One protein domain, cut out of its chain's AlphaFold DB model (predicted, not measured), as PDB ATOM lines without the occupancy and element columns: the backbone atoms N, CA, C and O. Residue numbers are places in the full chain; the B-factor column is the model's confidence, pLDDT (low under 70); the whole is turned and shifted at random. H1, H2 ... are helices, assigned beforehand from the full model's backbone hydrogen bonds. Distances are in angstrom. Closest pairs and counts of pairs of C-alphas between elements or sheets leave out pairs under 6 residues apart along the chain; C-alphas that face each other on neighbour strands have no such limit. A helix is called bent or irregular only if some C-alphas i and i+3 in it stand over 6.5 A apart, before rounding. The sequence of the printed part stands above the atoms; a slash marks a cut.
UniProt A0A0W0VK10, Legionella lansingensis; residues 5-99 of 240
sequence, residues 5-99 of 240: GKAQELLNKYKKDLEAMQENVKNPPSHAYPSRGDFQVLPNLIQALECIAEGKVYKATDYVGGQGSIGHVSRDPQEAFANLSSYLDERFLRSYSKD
ATOM      1  N   GLY A   5     -34.641  36.977 -12.835       96.69
ATOM      2  CA  GLY A   5     -34.105  35.858 -13.612       96.69
ATOM      3  C   GLY A   5     -32.857  35.240 -12.983       96.69
ATOM      4  O   GLY A   5     -32.787  34.020 -12.857       96.69
ATOM      5  N   LYS A   6     -31.907  36.063 -12.511       96.88
ATOM      6  CA  LYS A   6     -30.702  35.543 -11.846       96.88
ATOM      7  C   LYS A   6     -31.033  34.886 -10.504       96.88
ATOM      8  O   LYS A   6     -30.434  33.870 -10.178       96.88
ATOM      9  N   ALA A   7     -31.999  35.409  -9.748       97.81
ATOM     10  CA  ALA A   7     -32.466  34.761  -8.521       97.81
ATOM     11  C   ALA A   7     -33.061  33.374  -8.806       97.81
ATOM     12  O   ALA A   7     -32.700  32.407  -8.138       97.81
ATOM     13  N   GLN A   8     -33.896  33.252  -9.844       98.25
ATOM     14  CA  GLN A   8     -34.443  31.961 -10.269       98.25
ATOM     15  C   GLN A   8     -33.344  30.985 -10.716       98.25
ATOM     16  O   GLN A   8     -33.389  29.806 -10.374       98.25
ATOM     17  N   GLU A   9     -32.345  31.465 -11.458       98.00
ATOM     18  CA  GLU A   9     -31.190  30.666 -11.877       98.00
ATOM     19  C   GLU A   9     -30.402  30.133 -10.669       98.00
ATOM     20  O   GLU A   9     -30.122  28.935 -10.598       98.00
ATOM     21  N   LEU A  10     -30.103  30.998  -9.692       98.12
ATOM     22  CA  LEU A  10     -29.413  30.618  -8.457       98.12
ATOM     23  C   LEU A  10     -30.214  29.583  -7.660       98.12
ATOM     24  O   LEU A  10     -29.641  28.591  -7.209       98.12
ATOM     25  N   LEU A  11     -31.532  29.767  -7.530       98.25
ATOM     26  CA  LEU A  11     -32.415  28.796  -6.876       98.25
ATOM     27  C   LEU A  11     -32.396  27.447  -7.599       98.25
ATOM     28  O   LEU A  11     -32.194  26.414  -6.966       98.25
ATOM     29  N   ASN A  12     -32.543  27.442  -8.922       98.12
ATOM     30  CA  ASN A  12     -32.536  26.208  -9.709       98.12
ATOM     31  C   ASN A  12     -31.210  25.447  -9.572       98.12
ATOM     32  O   ASN A  12     -31.208  24.218  -9.520       98.12
ATOM     33  N   LYS A  13     -30.091  26.176  -9.518       97.94
ATOM     34  CA  LYS A  13     -28.748  25.598  -9.463       97.94
ATOM     35  C   LYS A  13     -28.355  25.118  -8.065       97.94
ATOM     36  O   LYS A  13     -27.737  24.065  -7.964       97.94
ATOM     37  N   TYR A  14     -28.711  25.862  -7.015       98.06
ATOM     38  CA  TYR A  14     -28.128  25.676  -5.679       98.06
ATOM     39  C   TYR A  14     -29.125  25.379  -4.555       98.06
ATOM     40  O   TYR A  14     -28.686  24.987  -3.477       98.06
ATOM     41  N   LYS A  15     -30.448  25.515  -4.755       97.56
ATOM     42  CA  LYS A  15     -31.431  25.369  -3.659       97.56
ATOM     43  C   LYS A  15     -31.291  24.047  -2.905       97.56
ATOM     44  O   LYS A  15     -31.192  24.060  -1.686       97.56
ATOM     45  N   LYS A  16     -31.200  22.923  -3.623       97.12
ATOM     46  CA  LYS A  16     -31.048  21.597  -2.999       97.12
ATOM     47  C   LYS A  16     -29.756  21.462  -2.196       97.12
ATOM     48  O   LYS A  16     -29.748  20.799  -1.165       97.12
ATOM     49  N   ASP A  17     -28.670  22.074  -2.662       96.50
ATOM     50  CA  ASP A  17     -27.389  22.027  -1.958       96.50
ATOM     51  C   ASP A  17     -27.414  22.917  -0.701       96.50
ATOM     52  O   ASP A  17     -26.900  22.512   0.340       96.50
ATOM     53  N   LEU A  18     -28.077  24.078  -0.758       96.50
ATOM     54  CA  LEU A  18     -28.318  24.943   0.406       96.50
ATOM     55  C   LEU A  18     -29.220  24.251   1.445       96.50
ATOM     56  O   LEU A  18     -28.937  24.300   2.640       96.50
ATOM     57  N   GLU A  19     -30.278  23.563   1.005       95.56
ATOM     58  CA  GLU A  19     -31.150  22.755   1.872       95.56
ATOM     59  C   GLU A  19     -30.382  21.589   2.514       95.56
ATOM     60  O   GLU A  19     -30.504  21.352   3.714       95.56
ATOM     61  N   ALA A  20     -29.535  20.894   1.750       94.06
ATOM     62  CA  ALA A  20     -28.690  19.826   2.281       94.06
ATOM     63  C   ALA A  20     -27.674  20.351   3.310       94.06
ATOM     64  O   ALA A  20     -27.454  19.721   4.343       94.06
ATOM     65  N   MET A  21     -27.081  21.522   3.064       94.00
ATOM     66  CA  MET A  21     -26.188  22.170   4.024       94.00
ATOM     67  C   MET A  21     -26.930  22.578   5.303       94.00
ATOM     68  O   MET A  21     -26.385  22.422   6.394       94.00
ATOM     69  N   GLN A  22     -28.189  23.012   5.206       93.75
ATOM     70  CA  GLN A  22     -29.014  23.303   6.380       93.75
ATOM     71  C   GLN A  22     -29.238  22.064   7.258       93.75
ATOM     72  O   GLN A  22     -29.263  22.179   8.483       93.75
ATOM     73  N   GLU A  23     -29.371  20.875   6.673       93.00
ATOM     74  CA  GLU A  23     -29.455  19.638   7.458       93.00
ATOM     75  C   GLU A  23     -28.152  19.337   8.216       93.00
ATOM     76  O   GLU A  23     -28.207  18.811   9.331       93.00
ATOM     77  N   ASN A  24     -26.997  19.749   7.681       91.69
ATOM     78  CA  ASN A  24     -25.723  19.686   8.402       91.69
ATOM     79  C   ASN A  24     -25.640  20.740   9.513       91.69
ATOM     80  O   ASN A  24     -25.061  20.464  10.553       91.69
ATOM     81  N   VAL A  25     -26.233  21.926   9.342       91.50
ATOM     82  CA  VAL A  25     -26.343  22.911  10.436       91.50
ATOM     83  C   VAL A  25     -27.204  22.354  11.573       91.50
ATOM     84  O   VAL A  25     -26.875  22.525  12.745       91.50
ATOM     85  N   LYS A  26     -28.291  21.643  11.237       89.31
ATOM     86  CA  LYS A  26     -29.168  20.989  12.222       89.31
ATOM     87  C   LYS A  26     -28.503  19.821  12.944       89.31
ATOM     88  O   LYS A  26     -28.780  19.600  14.120       89.31
ATOM     89  N   ASN A  27     -27.643  19.090  12.239       88.94
ATOM     90  CA  ASN A  27     -26.918  17.928  12.739       88.94
ATOM     91  C   ASN A  27     -25.411  18.158  12.554       88.94
ATOM     92  O   ASN A  27     -24.795  17.529  11.685       88.94
ATOM     93  N   PRO A  28     -24.830  19.098  13.318       84.69
ATOM     94  CA  PRO A  28     -23.463  19.548  13.110       84.69
ATOM     95  C   PRO A  28     -22.466  18.393  13.272       84.69
ATOM     96  O   PRO A  28     -22.663  17.510  14.116       84.69
ATOM     97  N   PRO A  29     -21.358  18.401  12.510       77.00
ATOM     98  CA  PRO A  29     -20.207  17.562  12.813       77.00
ATOM     99  C   PRO A  29     -19.759  17.754  14.268       77.00
ATOM    100  O   PRO A  29     -19.919  18.830  14.835       77.00
ATOM    101  N   SER A  30     -19.113  16.749  14.862       77.06
ATOM    102  CA  SER A  30     -18.690  16.757  16.276       77.06
ATOM    103  C   SER A  30     -17.790  17.930  16.699       77.06
ATOM    104  O   SER A  30     -17.622  18.166  17.891       77.06
ATOM    105  N   HIS A  31     -17.206  18.653  15.742       74.06
ATOM    106  CA  HIS A  31     -16.341  19.813  15.956       74.06
ATOM    107  C   HIS A  31     -17.043  21.164  15.722       74.06
ATOM    108  O   HIS A  31     -16.416  22.206  15.905       74.06
ATOM    109  N   ALA A  32     -18.312  21.165  15.308       78.50
ATOM    110  CA  ALA A  32     -19.093  22.370  15.062       78.50
ATOM    111  C   ALA A  32     -20.132  22.571  16.175       78.50
ATOM    112  O   ALA A  32     -20.887  21.665  16.524       78.50
ATOM    113  N   TYR A  33     -20.180  23.785  16.721       80.81
ATOM    114  CA  TYR A  33     -21.157  24.191  17.728       80.81
ATOM    115  C   TYR A  33     -22.049  25.269  17.121       80.81
ATOM    116  O   TYR A  33     -21.667  26.442  17.143       80.81
ATOM    117  N   PRO A  34     -23.203  24.897  16.542       80.56
ATOM    118  CA  PRO A  34     -24.013  25.846  15.819       80.56
ATOM    119  C   PRO A  34     -24.580  26.892  16.757       80.56
ATOM    120  O   PRO A  34     -25.200  26.594  17.784       80.56
ATOM    121  N   SER A  35     -24.359  28.147  16.386       81.12
ATOM    122  CA  SER A  35     -25.037  29.256  17.026       81.12
ATOM    123  C   SER A  35     -26.514  29.212  16.636       81.12
ATOM    124  O   SER A  35     -26.874  28.708  15.573       81.12
ATOM    125  N   ARG A  36     -27.399  29.794  17.456       74.19
ATOM    126  CA  ARG A  36     -28.810  29.957  17.061       74.19
ATOM    127  C   ARG A  36     -28.947  30.678  15.711       74.19
ATOM    128  O   ARG A  36     -29.937  30.456  15.019       74.19
ATOM    129  N   GLY A  37     -27.997  31.551  15.357       78.69
ATOM    130  CA  GLY A  37     -27.988  32.300  14.098       78.69
ATOM    131  C   GLY A  37     -27.771  31.409  12.890       78.69
ATOM    132  O   GLY A  37     -28.452  31.572  11.883       78.69
ATOM    133  N   ASP A  38     -26.924  30.396  13.028       87.25
ATOM    134  CA  ASP A  38     -26.519  29.542  11.914       87.25
ATOM    135  C   ASP A  38     -27.721  28.788  11.330       87.25
ATOM    136  O   ASP A  38     -27.883  28.721  10.113       87.25
ATOM    137  N   PHE A  39     -28.637  28.325  12.193       86.94
ATOM    138  CA  PHE A  39     -29.878  27.648  11.787       86.94
ATOM    139  C   PHE A  39     -30.802  28.518  10.927       86.94
ATOM    140  O   PHE A  39     -31.712  27.987  10.289       86.94
ATOM    141  N   GLN A  40     -30.617  29.836  10.953       87.38
ATOM    142  CA  GLN A  40     -31.499  30.805  10.315       87.38
ATOM    143  C   GLN A  40     -30.932  31.323   8.998       87.38
ATOM    144  O   GLN A  40     -31.716  31.771   8.165       87.38
ATOM    145  N   VAL A  41     -29.616  31.251   8.779       90.38
ATOM    146  CA  VAL A  41     -28.969  31.850   7.603       90.38
ATOM    147  C   VAL A  41     -29.511  31.247   6.309       90.38
ATOM    148  O   VAL A  41     -30.086  31.965   5.494       90.38
ATOM    149  N   LEU A  42     -29.383  29.929   6.124       93.88
ATOM    150  CA  LEU A  42     -29.708  29.278   4.850       93.88
ATOM    151  C   LEU A  42     -31.209  29.321   4.507       93.88
ATOM    152  O   LEU A  42     -31.529  29.695   3.378       93.88
ATOM    153  N   PRO A  43     -32.153  29.029   5.430       92.88
ATOM    154  CA  PRO A  43     -33.580  29.095   5.114       92.88
ATOM    155  C   PRO A  43     -34.027  30.509   4.740       92.88
ATOM    156  O   PRO A  43     -34.752  30.692   3.763       92.88
ATOM    157  N   ASN A  44     -33.560  31.522   5.477       92.12
ATOM    158  CA  ASN A  44     -33.905  32.909   5.180       92.12
ATOM    159  C   ASN A  44     -33.231  33.397   3.889       92.12
ATOM    160  O   ASN A  44     -33.825  34.193   3.168       92.12
ATOM    161  N   LEU A  45     -32.030  32.909   3.564       94.38
ATOM    162  CA  LEU A  45     -31.346  33.242   2.314       94.38
ATOM    163  C   LEU A  45     -32.098  32.683   1.099       94.38
ATOM    164  O   LEU A  45     -32.306  33.404   0.121       94.38
ATOM    165  N   ILE A  46     -32.549  31.425   1.180       96.19
ATOM    166  CA  ILE A  46     -33.397  30.795   0.157       96.19
ATOM    167  C   ILE A  46     -34.697  31.592   0.002       96.19
ATOM    168  O   ILE A  46     -35.048  31.978  -1.109       96.19
ATOM    169  N   GLN A  47     -35.367  31.912   1.111       95.00
ATOM    170  CA  GLN A  47     -36.607  32.687   1.092       95.00
ATOM    171  C   GLN A  47     -36.409  34.089   0.493       95.00
ATOM    172  O   GLN A  47     -37.261  34.571  -0.256       95.00
ATOM    173  N   ALA A  48     -35.293  34.759   0.798       94.69
ATOM    174  CA  ALA A  48     -34.959  36.050   0.207       94.69
ATOM    175  C   ALA A  48     -34.794  35.930  -1.316       94.69
ATOM    176  O   ALA A  48     -35.383  36.724  -2.047       94.69
ATOM    177  N   LEU A  49     -34.089  34.903  -1.810       97.00
ATOM    178  CA  LEU A  49     -33.982  34.627  -3.249       97.00
ATOM    179  C   LEU A  49     -35.342  34.358  -3.902       97.00
ATOM    180  O   LEU A  49     -35.604  34.892  -4.979       97.00
ATOM    181  N   GLU A  50     -36.212  33.574  -3.266       97.12
ATOM    182  CA  GLU A  50     -37.573  33.308  -3.758       97.12
ATOM    183  C   GLU A  50     -38.381  34.605  -3.853       97.12
ATOM    184  O   GLU A  50     -38.991  34.897  -4.882       97.12
ATOM    185  N   CYS A  51     -38.298  35.453  -2.826       95.88
ATOM    186  CA  CYS A  51     -38.939  36.763  -2.827       95.88
ATOM    187  C   CYS A  51     -38.396  37.668  -3.948       95.88
ATOM    188  O   CYS A  51     -39.189  38.341  -4.610       95.88
ATOM    189  N   ILE A  52     -37.083  37.658  -4.229       96.06
ATOM    190  CA  ILE A  52     -36.505  38.379  -5.379       96.06
ATOM    191  C   ILE A  52     -37.060  37.820  -6.693       96.06
ATOM    192  O   ILE A  52     -37.518  38.598  -7.530       96.06
ATOM    193  N   ALA A  53     -37.027  36.499  -6.882       97.19
ATOM    194  CA  ALA A  53     -37.469  35.838  -8.110       97.19
ATOM    195  C   ALA A  53     -38.941  36.152  -8.428       97.19
ATOM    196  O   ALA A  53     -39.290  36.459  -9.569       97.19
ATOM    197  N   GLU A  54     -39.792  36.169  -7.404       96.81
ATOM    198  CA  GLU A  54     -41.228  36.421  -7.539       96.81
ATOM    199  C   GLU A  54     -41.576  37.922  -7.516       96.81
ATOM    200  O   GLU A  54     -42.628  38.338  -8.003       96.81
ATOM    201  N   GLY A  55     -40.682  38.776  -7.008       92.31
ATOM    202  CA  GLY A  55     -40.956  40.191  -6.748       92.31
ATOM    203  C   GLY A  55     -41.900  40.408  -5.565       92.31
ATOM    204  O   GLY A  55     -42.762  41.285  -5.626       92.31
ATOM    205  N   LYS A  56     -41.767  39.591  -4.519       92.88
ATOM    206  CA  LYS A  56     -42.528  39.698  -3.272       92.88
ATOM    207  C   LYS A  56     -41.698  40.373  -2.183       92.88
ATOM    208  O   LYS A  56     -40.471  40.383  -2.217       92.88
ATOM    209  N   VAL A  57     -42.399  40.918  -1.195       88.69
ATOM    210  CA  VAL A  57     -41.789  41.459   0.022       88.69
ATOM    211  C   VAL A  57     -41.237  40.308   0.858       88.69
ATOM    212  O   VAL A  57     -41.929  39.307   1.059       88.69
ATOM    213  N   TYR A  58     -40.025  40.470   1.380       89.12
ATOM    214  CA  TYR A  58     -39.437  39.492   2.280       89.12
ATOM    215  C   TYR A  58     -40.031  39.614   3.688       89.12
ATOM    216  O   TYR A  58     -40.239  40.709   4.219       89.12
ATOM    217  N   LYS A  59     -40.318  38.464   4.300       85.88
ATOM    218  CA  LYS A  59     -40.752  38.357   5.693       85.88
ATOM    219  C   LYS A  59     -39.874  37.331   6.381       85.88
ATOM    220  O   LYS A  59     -39.995  36.147   6.079       85.88
ATOM    221  N   ALA A  60     -39.032  37.797   7.296       73.31
ATOM    222  CA  ALA A  60     -38.227  36.913   8.119       73.31
ATOM    223  C   ALA A  60     -39.117  35.888   8.831       73.31
ATOM    224  O   ALA A  60     -40.221  36.207   9.275       73.31
ATOM    225  N   THR A  61     -38.633  34.654   8.912       69.69
ATOM    226  CA  THR A  61     -39.302  33.599   9.678       69.69
ATOM    227  C   THR A  61     -39.367  33.972  11.166       69.69
ATOM    228  O   THR A  61     -38.459  34.627  11.678       69.69
ATOM    229  N   ASP A  62     -40.416  33.544  11.884       58.72
ATOM    230  CA  ASP A  62     -40.647  33.899  13.303       58.72
ATOM    231  C   ASP A  62     -39.461  33.552  14.223       58.72
ATOM    232  O   ASP A  62     -39.256  34.173  15.263       58.72
ATOM    233  N   TYR A  63     -38.618  32.606  13.801       53.03
ATOM    234  CA  TYR A  63     -37.376  32.244  14.479       53.03
ATOM    235  C   TYR A  63     -36.353  33.393  14.570       53.03
ATOM    236  O   TYR A  63     -35.532  33.391  15.487       53.03
ATOM    237  N   VAL A  64     -36.395  34.382  13.673       50.81
ATOM    238  CA  VAL A  64     -35.480  35.544  13.658       50.81
ATOM    239  C   VAL A  64     -35.828  36.564  14.761       50.81
ATOM    240  O   VAL A  64     -34.995  37.383  15.152       50.81
ATOM    241  N   GLY A  65     -37.033  36.477  15.343       46.56
ATOM    242  CA  GLY A  65     -37.496  37.301  16.463       46.56
ATOM    243  C   GLY A  65     -36.814  36.945  17.787       46.56
ATOM    244  O   GLY A  65     -37.404  36.315  18.655       46.56
ATOM    245  N   GLY A  66     -35.548  37.325  17.946       46.88
ATOM    246  CA  GLY A  66     -34.795  37.093  19.184       46.88
ATOM    247  C   GLY A  66     -33.280  37.225  19.059       46.88
ATOM    248  O   GLY A  66     -32.578  37.111  20.062       46.88
ATOM    249  N   GLN A  67     -32.759  37.463  17.852       48.81
ATOM    250  CA  GLN A  67     -31.336  37.694  17.633       48.81
ATOM    251  C   GLN A  67     -31.066  39.170  17.383       48.81
ATOM    252  O   GLN A  67     -31.489  39.727  16.377       48.81
ATOM    253  N   GLY A  68     -30.314  39.798  18.286       48.81
ATOM    254  CA  GLY A  68     -29.796  41.148  18.059       48.81
ATOM    255  C   GLY A  68     -28.739  41.214  16.946       48.81
ATOM    256  O   GLY A  68     -28.490  42.293  16.424       48.81
ATOM    257  N   SER A  69     -28.126  40.081  16.576       49.09
ATOM    258  CA  SER A  69     -27.014  39.997  15.616       49.09
ATOM    259  C   SER A  69     -27.461  39.823  14.161       49.09
ATOM    260  O   SER A  69     -26.949  40.524  13.291       49.09
ATOM    261  N   ILE A  70     -28.468  38.984  13.884       51.47
ATOM    262  CA  ILE A  70     -29.188  38.992  12.596       51.47
ATOM    263  C   ILE A  70     -30.286  40.057  12.712       51.47
ATOM    264  O   ILE A  70     -31.476  39.756  12.783       51.47
ATOM    265  N   GLY A  71     -29.851  41.310  12.875       49.47
ATOM    266  CA  GLY A  71     -30.719  42.452  13.156       49.47
ATOM    267  C   GLY A  71     -31.862  42.554  12.151       49.47
ATOM    268  O   GLY A  71     -31.688  42.129  11.013       49.47
ATOM    269  N   HIS A  72     -33.009  43.091  12.602       56.00
ATOM    270  CA  HIS A  72     -34.242  43.336  11.838       56.00
ATOM    271  C   HIS A  72     -34.039  43.224  10.327       56.00
ATOM    272  O   HIS A  72     -33.727  44.210   9.659       56.00
ATOM    273  N   VAL A  73     -34.159  42.003   9.800       61.91
ATOM    274  CA  VAL A  73     -33.887  41.775   8.387       61.91
ATOM    275  C   VAL A  73     -34.946  42.561   7.628       61.91
ATOM    276  O   VAL A  73     -36.148  42.350   7.816       61.91
ATOM    277  N   SER A  74     -34.478  43.548   6.867       73.69
ATOM    278  CA  SER A  74     -35.304  44.481   6.113       73.69
ATOM    279  C   SER A  74     -36.362  43.738   5.303       73.69
ATOM    280  O   SER A  74     -36.127  42.639   4.807       73.69
ATOM    281  N   ARG A  75     -37.538  44.350   5.144       83.06
ATOM    282  CA  ARG A  75     -38.598  43.817   4.271       83.06
ATOM    283  C   ARG A  75     -38.188  43.821   2.793       83.06
ATOM    284  O   ARG A  75     -38.841  43.161   1.982       83.06
ATOM    285  N   ASP A  76     -37.122  44.545   2.449       87.12
ATOM    286  CA  ASP A  76     -36.486  44.495   1.137       87.12
ATOM    287  C   ASP A  76     -35.737  43.157   0.963       87.12
ATOM    288  O   ASP A  76     -34.738  42.912   1.650       87.12
ATOM    289  N   PRO A  77     -36.169  42.290   0.029       91.88
ATOM    290  CA  PRO A  77     -35.523  41.004  -0.200       91.88
ATOM    291  C   PRO A  77     -34.070  41.130  -0.697       91.88
ATOM    292  O   PRO A  77     -33.276  40.226  -0.451       91.88
ATOM    293  N   GLN A  78     -33.686  42.229  -1.359       92.19
ATOM    294  CA  GLN A  78     -32.300  42.451  -1.804       92.19
ATOM    295  C   GLN A  78     -31.383  42.748  -0.621       92.19
ATOM    296  O   GLN A  78     -30.271  42.227  -0.548       92.19
ATOM    297  N   GLU A  79     -31.870  43.561   0.316       89.25
ATOM    298  CA  GLU A  79     -31.155  43.879   1.548       89.25
ATOM    299  C   GLU A  79     -31.003  42.635   2.421       89.25
ATOM    300  O   GLU A  79     -29.902  42.324   2.877       89.25
ATOM    301  N   ALA A  80     -32.103  41.894   2.597       89.94
ATOM    302  CA  ALA A  80     -32.116  40.631   3.316       89.94
ATOM    303  C   ALA A  80     -31.086  39.658   2.736       89.94
ATOM    304  O   ALA A  80     -30.233  39.146   3.460       89.94
ATOM    305  N   PHE A  81     -31.120  39.465   1.417       93.62
ATOM    306  CA  PHE A  81     -30.198  38.588   0.715       93.62
ATOM    307  C   PHE A  81     -28.734  39.013   0.896       93.62
ATOM    308  O   PHE A  81     -27.894  38.176   1.230       93.62
ATOM    309  N   ALA A  82     -28.417  40.299   0.714       91.56
ATOM    310  CA  ALA A  82     -27.055  40.813   0.861       91.56
ATOM    311  C   ALA A  82     -26.516  40.623   2.288       91.56
ATOM    312  O   ALA A  82     -25.384  40.172   2.464       91.56
ATOM    313  N   ASN A  83     -27.337  40.911   3.301       88.38
ATOM    314  CA  ASN A  83     -26.955  40.746   4.702       88.38
ATOM    315  C   ASN A  83     -26.758  39.263   5.055       88.38
ATOM    316  O   ASN A  83     -25.738  38.907   5.635       88.38
ATOM    317  N   LEU A  84     -27.688  38.385   4.667       91.38
ATOM    318  CA  LEU A  84     -27.603  36.945   4.943       91.38
ATOM    319  C   LEU A  84     -26.413  36.289   4.236       91.38
ATOM    320  O   LEU A  84     -25.741  35.444   4.818       91.38
ATOM    321  N   SER A  85     -26.097  36.726   3.015       93.25
ATOM    322  CA  SER A  85     -24.945  36.222   2.258       93.25
ATOM    323  C   SER A  85     -23.612  36.497   2.958       93.25
ATOM    324  O   SER A  85     -22.675  35.723   2.793       93.25
ATOM    325  N   SER A  86     -23.516  37.562   3.763       90.62
ATOM    326  CA  SER A  86     -22.287  37.884   4.503       90.62
ATOM    327  C   SER A  86     -21.939  36.866   5.597       90.62
ATOM    328  O   SER A  86     -20.782  36.782   5.997       90.62
ATOM    329  N   TYR A  87     -22.912  36.061   6.037       90.62
ATOM    330  CA  TYR A  87     -22.704  34.980   7.004       90.62
ATOM    331  C   TYR A  87     -22.149  33.700   6.368       90.62
ATOM    332  O   TYR A  87     -21.723  32.802   7.089       90.62
ATOM    333  N   LEU A  88     -22.128  33.599   5.034       93.06
ATOM    334  CA  LEU A  88     -21.542  32.465   4.312       93.06
ATOM    335  C   LEU A  88     -20.026  32.634   4.139       93.06
ATOM    336  O   LEU A  88     -19.492  32.542   3.033       93.06
ATOM    337  N   ASP A  89     -19.330  32.920   5.237       92.38
ATOM    338  CA  ASP A  89     -17.878  33.053   5.242       92.38
ATOM    339  C   ASP A  89     -17.174  31.684   5.194       92.38
ATOM    340  O   ASP A  89     -17.784  30.619   5.319       92.38
ATOM    341  N   GLU A  90     -15.850  31.695   5.022       93.00
ATOM    342  CA  GLU A  90     -15.060  30.462   4.953       93.00
ATOM    343  C   GLU A  90     -15.254  29.567   6.190       93.00
ATOM    344  O   GLU A  90     -15.257  28.339   6.077       93.00
ATOM    345  N   ARG A  91     -15.453  30.163   7.371       91.69
ATOM    346  CA  ARG A  91     -15.655  29.418   8.615       91.69
ATOM    347  C   ARG A  91     -16.998  28.701   8.599       91.69
ATOM    348  O   ARG A  91     -17.029  27.509   8.906       91.69
ATOM    349  N   PHE A  92     -18.076  29.385   8.223       93.50
ATOM    350  CA  PHE A  92     -19.406  28.802   8.079       93.50
ATOM    351  C   PHE A  92     -19.379  27.663   7.058       93.50
ATOM    352  O   PHE A  92     -19.810  26.543   7.351       93.50
ATOM    353  N   LEU A  93     -18.790  27.913   5.884       94.88
ATOM    354  CA  LEU A  93     -18.688  26.920   4.821       94.88
ATOM    355  C   LEU A  93     -17.914  25.676   5.267       94.88
ATOM    356  O   LEU A  93     -18.392  24.561   5.057       94.88
ATOM    357  N   ARG A  94     -16.757  25.838   5.916       92.56
ATOM    358  CA  ARG A  94     -15.956  24.706   6.414       92.56
ATOM    359  C   ARG A  94     -16.630  23.951   7.555       92.56
ATOM    360  O   ARG A  94     -16.495  22.736   7.613       92.56
ATOM    361  N   SER A  95     -17.351  24.646   8.434       92.50
ATOM    362  CA  SER A  95     -17.989  24.030   9.608       92.50
ATOM    363  C   SER A  95     -19.180  23.145   9.234       92.50
ATOM    364  O   SER A  95     -19.431  22.142   9.898       92.50
ATOM    365  N   TYR A  96     -19.910  23.504   8.173       93.31
ATOM    366  CA  TYR A  96     -21.174  22.847   7.813       93.31
ATOM    367  C   TYR A  96     -21.150  22.106   6.471       93.31
ATOM    368  O   TYR A  96     -22.147  21.491   6.080       93.31
ATOM    369  N   SER A  97     -20.021  22.104   5.764       92.06
ATOM    370  CA  SER A  97     -19.836  21.229   4.606       92.06
ATOM    371  C   SER A  97     -19.441  19.830   5.066       92.06
ATOM    372  O   SER A  97     -18.380  19.632   5.648       92.06
ATOM    373  N   LYS A  98     -20.286  18.837   4.773       88.12
ATOM    374  CA  LYS A  98     -20.037  17.432   5.133       88.12
ATOM    375  C   LYS A  98     -18.886  16.798   4.341       88.12
ATOM    376  O   LYS A  98     -18.271  15.842   4.803       88.12
ATOM    377  N   ASP A  99     -18.613  17.317   3.146       90.88
ATOM    378  CA  ASP A  99     -17.563  16.846   2.249       90.88
ATOM    379  C   ASP A  99     -17.033  17.977   1.348       90.88
ATOM    380  O   ASP A  99     -17.598  19.073   1.264       90.88
TER     381      ASP A  99
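Overview. This is residues 5 to 99 of the 240 residues of a protein of Legionella lansingensis (UniProt A0A0W0VK10). The long helix H1, bent into two arms, runs along one side of a middle helix, H2, and turns back into it through a long link, while the short helix H3 packs on another side of H2 and runs back along it. A fourth short helix, H4, meets the arm H1b near Asn 24 at nearly a right angle, and a long link without named elements, residues 55 to 76, loops out between H2 and H3. The printed part has 95 residues with four named helices, in the order H1, H2, H3, H4, and no named strand; the class is all helix. It is compact, with a radius of gyration of the C-alphas of 13.1 A and spans of 40 by 31 by 20 A.

Along the chain. H1, residues 5 to 26, was assigned as one helix by its hydrogen bonds, but it is bent: C-alphas 13 and 16 are 7.9 A apart. Its arm H1a, residues 5 to 13, begins at C-alpha 5 at (-34.105, 35.858, -13.612) and is 12.3 A long from first to last C-alpha. Its arm H1b, residues 16 to 26, is 15.3 A long. H2, residues 38 to 54, is 25.3 A long, from C-alpha 38 at (-26.519, 29.542, 11.914); it is irregular, with C-alphas 39 and 42 7.1 A apart. H3, residues 77 to 85, is 11.9 A long, and H4, residues 90 to 96, is 10.2 A long and ends at C-alpha 96 at (-21.174, 22.847, 7.813).

Arrangement. The arms H1a and H1b stand at a steep tilt of 64 degrees. H1b and H2 form a helical hairpin: they touch, closest at the C-alphas of Val 25 and Phe 39, 6.1 A apart, at a shallow tilt of 25 degrees, opposite ways. H1a touches H2 at residues 46 to 53 of H2 alone, closest at the C-alphas of Ala 7 and Ala 53, 5.1 A apart, at a steep tilt of 47 degrees, opposite ways. H2 and H3 form a second helical hairpin; their closest C-alphas, those of Ala 48 and Pro 77, are 5.0 A apart, and the tilt is a shallow 32 degrees, only just short of steep, opposite ways. H4 touches H1b, closest at the C-alphas of Asn 24 and Tyr 96, 5.6 A apart, and is about perpendicular to it at 76 degrees. H3 is apart from H1a, H1b and H4, and H2 and H4 are only just apart, closest 8.1 A. In H1a, H1b, H3 and H4 every O i to N i+4 pair is within hydrogen-bond range; in H2, 11 of 13 are.

Size, cuts and confidence. The two C-alphas farthest apart are those of Ser 30 and Gly 55, at 39.7 A. The printed part has no cut. The links H1 to H2, 11 residues, and H2 to H3, 22 residues, are long; H3 to H4, 4 residues, is tight. The mean pLDDT of the printed part is 85.7, and residues 61 to 73 are under 70.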